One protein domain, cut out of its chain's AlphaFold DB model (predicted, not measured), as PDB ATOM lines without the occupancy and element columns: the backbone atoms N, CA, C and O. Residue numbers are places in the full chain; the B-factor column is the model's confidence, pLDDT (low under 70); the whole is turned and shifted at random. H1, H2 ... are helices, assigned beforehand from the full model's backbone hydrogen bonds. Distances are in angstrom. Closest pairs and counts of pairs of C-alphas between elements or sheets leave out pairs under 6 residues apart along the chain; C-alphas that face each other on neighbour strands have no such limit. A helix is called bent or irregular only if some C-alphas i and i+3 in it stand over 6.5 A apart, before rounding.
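This is residues 8 to 96 of the 97 residues of the protein "DUF3349 domain-containing protein" of Cyanobacteria bacterium J083 (UniProt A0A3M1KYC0). A rounded ball of helices with H2 in the middle: H4 and H5 pack across H2, and H3 packs across H4. H1 packs on H3 and, with its residues 15 to 19, on H5, while the short H6 packs on H1; H1, H3, H4 and H5 make a rough ring round H2, with residues 68 to 74 joining H4 to H5. The printed part has 89 residues with six named helices, H1 to H6 in order along the chain, and no named strand; the class is all helix, and the packing is mostly crossed. The whole is compact, with a radius of gyration of the C-alphas of 11.8 A and spans of 30 by 28 by 25 A.

H2, residues 26 to 37, is 17.5 A from first to last C-alpha, and its centre is nearest to the mean of the C-alphas, at 5.1 A. It is irregular, with C-alphas 27 and 30 at 7.3 A. H3, residues 42 to 53, and H5, residues 75 to 86, are each 16.0 A long. H4, residues 57 to 67, is 15.7 A long. H1, residues 8 to 19, is 18.7 A long and begins with C-alpha 8 at (137.721, 144.821, 172.339); it too is irregular, with C-alphas 8 and 11 at 7.2 A. H6, residues 90 to 94, is 6.2 A long and ends with C-alpha 94 at (137.504, 156.649, 178.312).

H2 touches H5, and H5 touches H2 with its residues 77 to 82 alone; the closest C-alphas, those of Pro 31 and Ile 78, are 4.7 A apart, and the lines are about perpendicular at 78 degrees. H2 touches H4 about perpendicular at 85 degrees, closest at the C-alphas of Ala 34 and Val 67, 5.8 A. H2 and H3 form a helical hairpin and only just touch, with 3 pairs of C-alphas within 8 A; they run opposite ways at a shallow tilt of 32 degrees, only just short of steep. H3 touches H4 at a steep tilt of 63 degrees, opposite ways, closest at the C-alphas of Ala 50 and Tyr 57, 5.1 A. H1 touches H3 at a steep tilt of 50 degrees, the same way, closest at the C-alphas of Tyr 13 and Thr 48, 6.1 A. H6 touches H1 at residues 11 to 15 of H1 alone; the closest C-alphas, those of Leu 15 and Tyr 90, are 6.9 A apart. H1 and H2 are apart, and so are H4 and H5. Every O i to N i+4 pair is within hydrogen-bond range in H3, H4 and H6; in H1 and H5 7 of 8 are, and in H2 6 of 8.

The two C-alphas farthest apart, those of Thr 70 and Glu 96, are 30.9 A apart. The printed part has no cut and no long link. Mean pLDDT of the printed part is 97.0, and no printed residue is under 70.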
ATOM      1  N   HIS A   8     137.828 143.926 171.184       92.12
ATOM      2  CA  HIS A   8     137.721 144.821 172.339       92.12
ATOM      3  C   HIS A   8     138.955 145.720 172.548       92.12
ATOM      4  O   HIS A   8     138.919 146.610 173.383       92.12
ATOM      5  N   LEU A   9     140.048 145.497 171.810       95.62
ATOM      6  CA  LEU A   9     141.259 146.331 171.836       95.62
ATOM      7  C   LEU A   9     141.359 147.249 170.614       95.62
ATOM      8  O   LEU A   9     142.315 148.014 170.468       95.62
ATOM      9  N   LYS A  10     140.393 147.150 169.694       96.12
ATOM     10  CA  LYS A  10     140.438 147.861 168.423       96.12
ATOM     11  C   LYS A  10     140.405 149.378 168.620       96.12
ATOM     12  O   LYS A  10     141.200 150.063 167.984       96.12
ATOM     13  N   SER A  11     139.559 149.885 169.517       96.88
ATOM     14  CA  SER A  11     139.476 151.322 169.808       96.88
ATOM     15  C   SER A  11     140.779 151.856 170.409       96.88
ATOM     16  O   SER A  11     141.310 152.862 169.938       96.88
ATOM     17  N   THR A  12     141.390 151.129 171.352       97.69
ATOM     18  CA  THR A  12     142.707 151.483 171.909       97.69
ATOM     19  C   THR A  12     143.788 151.519 170.825       97.69
ATOM     20  O   THR A  12     144.610 152.437 170.783       97.69
ATOM     21  N   TYR A  13     143.791 150.545 169.911       97.25
ATOM     22  CA  TYR A  13     144.715 150.540 168.777       97.25
ATOM     23  C   TYR A  13     144.509 151.742 167.851       97.25
ATOM     24  O   TYR A  13     145.492 152.348 167.420       97.25
ATOM     25  N   GLU A  14     143.264 152.101 167.543       97.62
ATOM     26  CA  GLU A  14     142.932 153.246 166.689       97.62
ATOM     27  C   GLU A  14     143.371 154.569 167.331       97.62
ATOM     28  O   GLU A  14     144.033 155.377 166.673       97.62
ATOM     29  N   LEU A  15     143.121 154.740 168.632       98.38
ATOM     30  CA  LEU A  15     143.581 155.880 169.423       98.38
ATOM     31  C   LEU A  15     145.115 156.034 169.365       98.38
ATOM     32  O   LEU A  15     145.635 157.119 169.076       98.38
ATOM     33  N   ILE A  16     145.861 154.945 169.593       98.12
ATOM     34  CA  ILE A  16     147.334 154.951 169.541       98.12
ATOM     35  C   ILE A  16     147.826 155.224 168.115       98.12
ATOM     36  O   ILE A  16     148.742 156.030 167.928       98.12
ATOM     37  N   SER A  17     147.206 154.601 167.111       97.88
ATOM     38  CA  SER A  17     147.574 154.755 165.698       97.88
ATOM     39  C   SER A  17     147.365 156.184 165.203       97.88
ATOM     40  O   SER A  17     148.231 156.722 164.515       97.88
ATOM     41  N   CYS A  18     146.263 156.828 165.596       98.25
ATOM     42  CA  CYS A  18     146.029 158.246 165.326       98.25
ATOM     43  C   CYS A  18     147.092 159.128 165.997       98.25
ATOM     44  O   CYS A  18     147.605 160.070 165.395       98.25
ATOM     45  N   THR A  19     147.457 158.808 167.241       98.19
ATOM     46  CA  THR A  19     148.371 159.635 168.043       98.19
ATOM     47  C   THR A  19     149.819 159.553 167.549       98.19
ATOM     48  O   THR A  19     150.573 160.533 167.633       98.19
ATOM     49  N   PHE A  20     150.229 158.388 167.048       97.88
ATOM     50  CA  PHE A  20     151.614 158.062 166.712       97.88
ATOM     51  C   PHE A  20     151.768 157.444 165.314       97.88
ATOM     52  O   PHE A  20     152.425 156.414 165.218       97.88
ATOM     53  N   PRO A  21     151.265 158.043 164.221       96.38
ATOM     54  CA  PRO A  21     151.181 157.388 162.906       96.38
ATOM     55  C   PRO A  21     152.528 156.894 162.344       96.38
ATOM     56  O   PRO A  21     152.565 155.960 161.549       96.38
ATOM     57  N   GLU A  22     153.641 157.487 162.784       96.19
ATOM     58  CA  GLU A  22     155.012 157.117 162.395       96.19
ATOM     59  C   GLU A  22     155.725 156.216 163.427       96.19
ATOM     60  O   GLU A  22     156.922 155.954 163.329       96.19
ATOM     61  N   GLY A  23     154.998 155.742 164.438       96.06
ATOM     62  CA  GLY A  23     155.517 154.983 165.571       96.06
ATOM     63  C   GLY A  23     155.682 155.811 166.851       96.06
ATOM     64  O   GLY A  23     155.638 157.044 166.866       96.06
ATOM     65  N   ILE A  24     155.855 155.104 167.970       97.69
ATOM     66  CA  ILE A  24     156.024 155.713 169.293       97.69
ATOM     67  C   ILE A  24     157.508 156.018 169.501       97.69
ATOM     68  O   ILE A  24     158.339 155.112 169.550       97.69
ATOM     69  N   ASN A  25     157.847 157.298 169.636       95.62
ATOM     70  CA  ASN A  25     159.220 157.703 169.928       95.62
ATOM     71  C   ASN A  25     159.621 157.391 171.383       95.62
ATOM     72  O   ASN A  25     158.775 157.214 172.264       95.62
ATOM     73  N   THR A  26     160.928 157.363 171.640       94.44
ATOM     74  CA  THR A  26     161.505 157.011 172.949       94.44
ATOM     75  C   THR A  26     161.025 157.919 174.080       94.44
ATOM     76  O   THR A  26     160.767 157.437 175.179       94.44
ATOM     77  N   GLU A  27     160.837 159.215 173.812       96.31
ATOM     78  CA  GLU A  27     160.332 160.177 174.799       96.31
ATOM     79  C   GLU A  27     158.874 159.930 175.198       96.31
ATOM     80  O   GLU A  27     158.473 160.323 176.288       96.31
ATOM     81  N   SER A  28     158.073 159.328 174.315       98.12
ATOM     82  CA  SER A  28     156.635 159.125 174.527       98.12
ATOM     83  C   SER A  28     156.298 157.716 174.997       98.12
ATOM     84  O   SER A  28     155.215 157.524 175.535       98.12
ATOM     85  N   TYR A  29     157.199 156.746 174.817       98.38
ATOM     86  CA  TYR A  29     156.922 155.334 175.076       98.38
ATOM     87  C   TYR A  29     156.512 155.049 176.525       98.38
ATOM     88  O   TYR A  29     155.369 154.681 176.774       98.38
ATOM     89  N   PHE A  30     157.397 155.278 177.495       98.31
ATOM     90  CA  PHE A  30     157.058 155.037 178.899       98.31
ATOM     91  C   PHE A  30     155.934 155.950 179.423       98.31
ATOM     92  O   PHE A  30     155.062 155.440 180.124       98.31
ATOM     93  N   PRO A  31     155.866 157.255 179.076       98.56
ATOM     94  CA  PRO A  31     154.712 158.077 179.440       98.56
ATOM     95  C   PRO A  31     153.375 157.575 178.887       98.56
ATOM     96  O   PRO A  31     152.368 157.712 179.572       98.56
ATOM     97  N   LEU A  32     153.352 157.001 177.679       98.56
ATOM     98  CA  LEU A  32     152.152 156.382 177.115       98.56
ATOM     99  C   LEU A  32     151.733 155.159 177.932       98.56
ATOM    100  O   LEU A  32     150.563 155.054 178.284       98.56
ATOM    101  N   LEU A  33     152.680 154.271 178.256       98.50
ATOM    102  CA  LEU A  33     152.389 153.092 179.074       98.50
ATOM    103  C   LEU A  33     151.834 153.489 180.441       98.50
ATOM    104  O   LEU A  33     150.795 152.985 180.842       98.50
ATOM    105  N   ALA A  34     152.491 154.433 181.120       98.19
ATOM    106  CA  ALA A  34     152.065 154.906 182.434       98.19
ATOM    107  C   ALA A  34     150.687 155.580 182.413       98.19
ATOM    108  O   ALA A  34     149.974 155.531 183.405       98.19
ATOM    109  N   LEU A  35     150.325 156.235 181.305       98.12
ATOM    110  CA  LEU A  35     149.021 156.874 181.170       98.12
ATOM    111  C   LEU A  35     147.900 155.863 180.936       98.12
ATOM    112  O   LEU A  35     146.834 156.016 181.505       98.12
ATOM    113  N   LEU A  36     148.110 154.879 180.060       97.94
ATOM    114  CA  LEU A  36     147.048 153.937 179.703       97.94
ATOM    115  C   LEU A  36     146.895 152.820 180.734       97.94
ATOM    116  O   LEU A  36     145.800 152.300 180.899       97.94
ATOM    117  N   GLU A  37     147.961 152.468 181.453       96.31
ATOM    118  CA  GLU A  37     147.896 151.448 182.500       96.31
ATOM    119  C   GLU A  37     146.933 151.822 183.632       96.31
ATOM    120  O   GLU A  37     146.307 150.935 184.203       96.31
ATOM    121  N   SER A  38     146.740 153.114 183.923       92.94
ATOM    122  CA  SER A  38     145.748 153.527 184.922       92.94
ATOM    123  C   SER A  38     144.299 153.329 184.470       92.94
ATOM    124  O   SER A  38     143.404 153.354 185.311       92.94
ATOM    125  N   GLU A  39     144.063 153.124 183.172       95.81
ATOM    126  CA  GLU A  39     142.727 153.109 182.563       95.81
ATOM    127  C   GLU A  39     142.323 151.728 182.022       95.81
ATOM    128  O   GLU A  39     141.144 151.466 181.797       95.81
ATOM    129  N   MET A  40     143.279 150.821 181.799       95.62
ATOM    130  CA  MET A  40     143.025 149.483 181.257       95.62
ATOM    131  C   MET A  40     143.970 148.438 181.855       95.62
ATOM    132  O   MET A  40     145.007 148.761 182.423       95.62
ATOM    133  N   SER A  41     143.643 147.152 181.701       96.81
ATOM    134  CA  SER A  41     144.479 146.086 182.265       96.81
ATOM    135  C   SER A  41     145.874 146.021 181.625       96.81
ATOM    136  O   SER A  41     146.026 146.195 180.412       96.81
ATOM    137  N   ASP A  42     146.878 145.653 182.431       97.69
ATOM    138  CA  ASP A  42     148.263 145.438 181.980       97.69
ATOM    139  C   ASP A  42     148.343 144.499 180.766       97.69
ATOM    140  O   ASP A  42     149.115 144.728 179.840       97.69
ATOM    141  N   HIS A  43     147.520 143.446 180.753       97.06
ATOM    142  CA  HIS A  43     147.477 142.460 179.674       97.06
ATOM    143  C   HIS A  43     146.940 143.053 178.367       97.06
ATOM    144  O   HIS A  43     147.550 142.868 177.312       97.06
ATOM    145  N   ASN A  44     145.838 143.798 178.439       97.38
ATOM    146  CA  ASN A  44     145.230 144.427 177.270       97.38
ATOM    147  C   ASN A  44     146.143 145.518 176.694       97.38
ATOM    148  O   ASN A  44     146.300 145.629 175.473       97.38
ATOM    149  N   LEU A  45     146.794 146.294 177.566       98.00
ATOM    150  CA  LEU A  45     147.784 147.284 177.157       98.00
ATOM    151  C   LEU A  45     149.003 146.614 176.509       98.00
ATOM    152  O   LEU A  45     149.438 147.037 175.436       98.00
ATOM    153  N   ALA A  46     149.523 145.542 177.116       98.19
ATOM    154  CA  ALA A  46     150.657 144.801 176.578       98.19
ATOM    155  C   ALA A  46     150.357 144.214 175.196       98.19
ATOM    156  O   ALA A  46     151.177 144.341 174.289       98.19
ATOM    157  N   GLU A  47     149.180 143.613 175.013       97.69
ATOM    158  CA  GLU A  47     148.748 143.072 173.723       97.69
ATOM    159  C   GLU A  47     148.652 144.173 172.665       97.69
ATOM    160  O   GLU A  47     149.227 144.041 171.581       97.69
ATOM    161  N   THR A  48     148.004 145.289 173.001       97.44
ATOM    162  CA  THR A  48     147.811 146.409 172.073       97.44
ATOM    163  C   THR A  48     149.143 147.011 171.634       97.44
ATOM    164  O   THR A  48     149.385 147.194 170.440       97.44
ATOM    165  N   ILE A  49     150.047 147.285 172.577       97.94
ATOM    166  CA  ILE A  49     151.350 147.892 172.281       97.94
ATOM    167  C   ILE A  49     152.264 146.903 171.553       97.94
ATOM    168  O   ILE A  49     152.963 147.305 170.619       97.94
ATOM    169  N   ALA A  50     152.256 145.619 171.921       97.62
ATOM    170  CA  ALA A  50     153.017 144.590 171.214       97.62
ATOM    171  C   ALA A  50     152.556 144.465 169.758       97.62
ATOM    172  O   ALA A  50     153.388 144.450 168.849       97.62
ATOM    173  N   TYR A  51     151.240 144.461 169.529       96.88
ATOM    174  CA  TYR A  51     150.659 144.454 168.190       96.88
ATOM    175  C   TYR A  51     151.046 145.712 167.400       96.88
ATOM    176  O   TYR A  51     151.538 145.612 166.276       96.88
ATOM    177  N   TYR A  52     150.900 146.894 168.008       97.06
ATOM    178  CA  TYR A  52     151.207 148.181 167.383       97.06
ATOM    179  C   TYR A  52     152.681 148.310 166.975       97.06
ATOM    180  O   TYR A  52     153.010 148.699 165.855       97.06
ATOM    181  N   THR A  53     153.582 147.962 167.891       96.06
ATOM    182  CA  THR A  53     155.034 148.127 167.719       96.06
ATOM    183  C   THR A  53     155.710 146.924 167.066       96.06
ATOM    184  O   THR A  53     156.900 146.990 166.761       96.06
ATOM    185  N   LYS A  54     154.975 145.823 166.853       95.50
ATOM    186  CA  LYS A  54     155.502 144.521 166.410       95.50
ATOM    187  C   LYS A  54     156.614 143.987 167.327       95.50
ATOM    188  O   LYS A  54     157.531 143.306 166.865       95.50
ATOM    189  N   ARG A  55     156.544 144.309 168.621       96.50
ATOM    190  CA  ARG A  55     157.483 143.852 169.658       96.50
ATOM    191  C   ARG A  55     156.935 142.642 170.407       96.50
ATOM    192  O   ARG A  55     155.763 142.291 170.297       96.50
ATOM    193  N   ASN A  56     157.802 141.984 171.172       97.38
ATOM    194  CA  ASN A  56     157.419 140.825 171.962       97.38
ATOM    195  C   ASN A  56     156.505 141.229 173.134       97.38
ATOM    196  O   ASN A  56     156.852 142.102 173.921       97.38
ATOM    197  N   TYR A  57     155.370 140.542 173.283       97.06
ATOM    198  CA  TYR A  57     154.405 140.770 174.361       97.06
ATOM    199  C   TYR A  57     155.034 140.770 175.765       97.06
ATOM    200  O   TYR A  57     154.751 141.659 176.563       97.06
ATOM    201  N   SER A  58     155.906 139.806 176.072       97.81
ATOM    202  CA  SER A  58     156.530 139.690 177.394       97.81
ATOM    203  C   SER A  58     157.497 140.838 177.684       97.81
ATOM    204  O   SER A  58     157.610 141.252 178.833       97.81
ATOM    205  N   GLU A  59     158.164 141.386 176.663       97.94
ATOM    206  CA  GLU A  59     158.977 142.600 176.819       97.94
ATOM    207  C   GLU A  59     158.101 143.806 177.157       97.94
ATOM    208  O   GLU A  59     158.414 144.546 178.084       97.94
ATOM    209  N   ILE A  60     156.978 143.974 176.451       98.25
ATOM    210  CA  ILE A  60     156.042 145.072 176.719       98.25
ATOM    211  C   ILE A  60     155.435 144.951 178.118       98.25
ATOM    212  O   ILE A  60     155.356 145.942 178.837       98.25
ATOM    213  N   LEU A  61     155.041 143.747 178.534       98.19
ATOM    214  CA  LEU A  61     154.493 143.527 179.870       98.19
ATOM    215  C   LEU A  61     155.515 143.881 180.964       98.19
ATOM    216  O   LEU A  61     155.167 144.529 181.949       98.19
ATOM    217  N   ASN A  62     156.789 143.529 180.765       98.19
ATOM    218  CA  ASN A  62     157.863 143.943 181.669       98.19
ATOM    219  C   ASN A  62     158.038 145.469 181.693       98.19
ATOM    220  O   ASN A  62     158.222 146.036 182.769       98.19
ATOM    221  N   ASP A  63     157.946 146.139 180.541       98.31
ATOM    222  CA  ASP A  63     158.006 147.604 180.460       98.31
ATOM    223  C   ASP A  63     156.835 148.262 181.225       98.31
ATOM    224  O   ASP A  63     157.032 149.276 181.899       98.31
ATOM    225  N   ILE A  64     155.634 147.671 181.190       98.12
ATOM    226  CA  ILE A  64     154.469 148.132 181.971       98.12
ATOM    227  C   ILE A  64     154.723 147.977 183.479       98.12
ATOM    228  O   ILE A  64     154.454 148.886 184.261       98.12
ATOM    229  N   TYR A  65     155.311 146.868 183.924       97.62
ATOM    230  CA  TYR A  65     155.693 146.730 185.335       97.62
ATOM    231  C   TYR A  65     156.804 147.707 185.745       97.62
ATOM    232  O   TYR A  65     156.820 148.201 186.879       97.62
ATOM    233  N   ALA A  66     157.710 148.037 184.824       97.44
ATOM    234  CA  ALA A  66     158.767 149.006 185.068       97.44
ATOM    235  C   ALA A  66     158.204 150.416 185.311       97.44
ATOM    236  O   ALA A  66     158.680 151.095 186.221       97.44
ATOM    237  N   VAL A  67     157.164 150.862 184.590       96.62
ATOM    238  CA  VAL A  67     156.586 152.205 184.825       96.62
ATOM    239  C   VAL A  67     155.925 152.362 186.193       96.62
ATOM    240  O   VAL A  67     155.833 153.484 186.683       96.62
ATOM    241  N   LYS A  68     155.550 151.256 186.849       91.94
ATOM    242  CA  LYS A  68     155.012 151.241 188.221       91.94
ATOM    243  C   LYS A  68     156.087 151.360 189.303       91.94
ATOM    244  O   LYS A  68     155.759 151.543 190.472       91.94
ATOM    245  N   SER A  69     157.363 151.192 188.949       93.06
ATOM    246  CA  SER A  69     158.432 150.998 189.933       93.06
ATOM    247  C   SER A  69     159.747 151.690 189.568       93.06
ATOM    248  O   SER A  69     160.164 152.627 190.245       93.06
ATOM    249  N   THR A  70     160.421 151.241 188.513       92.69
ATOM    250  CA  THR A  70     161.801 151.634 188.182       92.69
ATOM    251  C   THR A  70     161.901 152.711 187.107       92.69
ATOM    252  O   THR A  70     162.901 153.421 187.036       92.69
ATOM    253  N   SER A  71     160.882 152.840 186.262       93.69
ATOM    254  CA  SER A  71     160.884 153.673 185.054       93.69
ATOM    255  C   SER A  71     159.706 154.644 185.051       93.69
ATOM    256  O   SER A  71     159.055 154.841 184.029       93.69
ATOM    257  N   ILE A  72     159.431 155.237 186.215       95.44
ATOM    258  CA  ILE A  72     158.299 156.139 186.446       95.44
ATOM    259  C   ILE A  72     158.502 157.433 185.637       95.44
ATOM    260  O   ILE A  72     159.431 158.201 185.921       95.44
ATOM    261  N   PRO A  73     157.652 157.720 184.637       96.44
ATOM    262  CA  PRO A  73     157.767 158.945 183.863       96.44
ATOM    263  C   PRO A  73     157.350 160.171 184.678       96.44
ATOM    264  O   PRO A  73     156.478 160.110 185.541       96.44
ATOM    265  N   SER A  74     157.922 161.333 184.358       97.38
ATOM    266  CA  SER A  74     157.469 162.584 184.976       97.38
ATOM    267  C   SER A  74     156.028 162.921 184.572       97.38
ATOM    268  O   SER A  74     155.641 162.739 183.415       97.38
ATOM    269  N   THR A  75     155.269 163.543 185.476       96.88
ATOM    270  CA  THR A  75     153.910 164.046 185.195       96.88
ATOM    271  C   THR A  75     153.873 164.963 183.970       96.88
ATOM    272  O   THR A  75     152.939 164.915 183.178       96.88
ATOM    273  N   LYS A  76     154.923 165.769 183.757       98.06
ATOM    274  CA  LYS A  76     155.051 166.626 182.569       98.06
ATOM    275  C   LYS A  76     155.085 165.810 181.271       98.06
ATOM    276  O   LYS A  76     154.461 166.210 180.291       98.06
ATOM    277  N   ALA A  77     155.809 164.693 181.257       98.00
ATOM    278  CA  ALA A  77     155.897 163.817 180.092       98.00
ATOM    279  C   ALA A  77     154.569 163.088 179.835       98.00
ATOM    280  O   ALA A  77     154.115 163.048 178.693       98.00
ATOM    281  N   ILE A  78     153.913 162.606 180.897       98.31
ATOM    282  CA  ILE A  78     152.581 161.983 180.823       98.31
ATOM    283  C   ILE A  78     151.566 162.971 180.240       98.31
ATOM    284  O   ILE A  78     150.896 162.663 179.258       98.31
ATOM    285  N   ASN A  79     151.523 164.199 180.760       98.12
ATOM    286  CA  ASN A  79     150.610 165.233 180.271       98.12
ATOM    287  C   ASN A  79     150.851 165.582 178.796       98.12
ATOM    288  O   ASN A  79     149.891 165.773 178.057       98.12
ATOM    289  N   LYS A  80     152.111 165.612 178.339       98.00
ATOM    290  CA  LYS A  80     152.437 165.837 176.920       98.00
ATOM    291  C   LYS A  80     151.848 164.741 176.024       98.00
ATOM    292  O   LYS A  80     151.342 165.054 174.949       98.00
ATOM    293  N   VAL A  81     151.905 163.476 176.446       98.31
ATOM    294  CA  VAL A  81     151.277 162.366 175.711       98.31
ATOM    295  C   VAL A  81     149.754 162.453 175.785       98.31
ATOM    296  O   VAL A  81     149.103 162.359 174.746       98.31
ATOM    297  N   LYS A  82     149.192 162.741 176.966       98.38
ATOM    298  CA  LYS A  82     147.749 162.931 177.155       98.38
ATOM    299  C   LYS A  82     147.181 163.987 176.207       98.38
ATOM    300  O   LYS A  82     146.181 163.728 175.553       98.38
ATOM    301  N   THR A  83     147.841 165.138 176.051       98.38
ATOM    302  CA  THR A  83     147.414 166.180 175.098       98.38
ATOM    303  C   THR A  83     147.319 165.671 173.660       98.38
ATOM    304  O   THR A  83     146.431 166.088 172.924       98.38
ATOM    305  N   ARG A  84     148.209 164.763 173.245       98.19
ATOM    306  CA  ARG A  84     148.163 164.190 171.895       98.19
ATOM    307  C   ARG A  84     147.038 163.169 171.751       98.19
ATOM    308  O   ARG A  84     146.344 163.204 170.746       98.19
ATOM    309  N   LEU A  85     146.841 162.314 172.757       98.12
ATOM    310  CA  LEU A  85     145.735 161.352 172.778       98.12
ATOM    311  C   LEU A  85     144.377 162.067 172.767       98.12
ATOM    312  O   LEU A  85     143.475 161.640 172.057       98.12
ATOM    313  N   LEU A  86     144.243 163.189 173.484       98.44
ATOM    314  CA  LEU A  86     143.033 164.025 173.460       98.44
ATOM    315  C   LEU A  86     142.675 164.477 172.039       98.44
ATOM    316  O   LEU A  86     141.512 164.430 171.662       98.44
ATOM    317  N   ALA A  87     143.665 164.834 171.215       97.94
ATOM    318  CA  ALA A  87     143.430 165.191 169.813       97.94
ATOM    319  C   ALA A  87     142.964 164.007 168.936       97.94
ATOM    320  O   ALA A  87     142.532 164.222 167.807       97.94
ATOM    321  N   CYS A  88     143.059 162.780 169.450       98.19
ATOM    322  CA  CYS A  88     142.698 161.530 168.787       98.19
ATOM    323  C   CYS A  88     141.515 160.804 169.447       98.19
ATOM    324  O   CYS A  88     141.278 159.641 169.136       98.19
ATOM    325  N   GLY A  89     140.775 161.478 170.331       97.56
ATOM    326  CA  GLY A  89     139.542 160.943 170.909       97.56
ATOM    327  C   GLY A  89     139.713 160.211 172.244       97.56
ATOM    328  O   GLY A  89     138.996 159.257 172.533       97.56
ATOM    329  N   TYR A  90     140.701 160.601 173.056       97.88
ATOM    330  CA  TYR A  90     140.931 159.979 174.367       97.88
ATOM    331  C   TYR A  90     139.746 160.109 175.330       97.88
ATOM    332  O   TYR A  90     139.524 159.213 176.136       97.88
ATOM    333  N   GLU A  91     139.004 161.218 175.279       97.38
ATOM    334  CA  GLU A  91     137.834 161.401 176.145       97.38
ATOM    335  C   GLU A  91     136.707 160.452 175.751       97.38
ATOM    336  O   GLU A  91     136.103 159.833 176.618       97.38
ATOM    337  N   GLU A  92     136.453 160.287 174.459       97.00
ATOM    338  CA  GLU A  92     135.482 159.330 173.943       97.00
ATOM    339  C   GLU A  92     135.884 157.905 174.313       97.00
ATOM    340  O   GLU A  92     135.059 157.169 174.845       97.00
ATOM    341  N   TRP A  93     137.163 157.563 174.127       97.12
ATOM    342  CA  TRP A  93     137.710 156.253 174.471       97.12
ATOM    343  C   TRP A  93     137.531 155.898 175.956       97.12
ATOM    344  O   TRP A  93     137.175 154.770 176.281       97.12
ATOM    345  N   LEU A  94     137.718 156.860 176.870       95.94
ATOM    346  CA  LEU A  94     137.504 156.649 178.312       95.94
ATOM    347  C   LEU A  94     136.043 156.365 178.689       95.94
ATOM    348  O   LEU A  94     135.787 155.846 179.773       95.94
ATOM    349  N   ASN A  95     135.094 156.750 177.836       94.19
ATOM    350  CA  ASN A  95     133.662 156.593 178.076       94.19
ATOM    351  C   ASN A  95     133.057 155.422 177.281       94.19
ATOM    352  O   ASN A  95     131.833 155.315 177.195       94.19
ATOM    353  N   GLU A  96     133.887 154.567 176.678       88.62
ATOM    354  CA  GLU A  96     133.433 153.334 176.033       88.62
ATOM    355  C   GLU A  96     132.950 152.332 177.105       88.62
ATOM    356  O   GLU A  96     133.687 152.018 178.041       88.62
TER     357      GLU A  96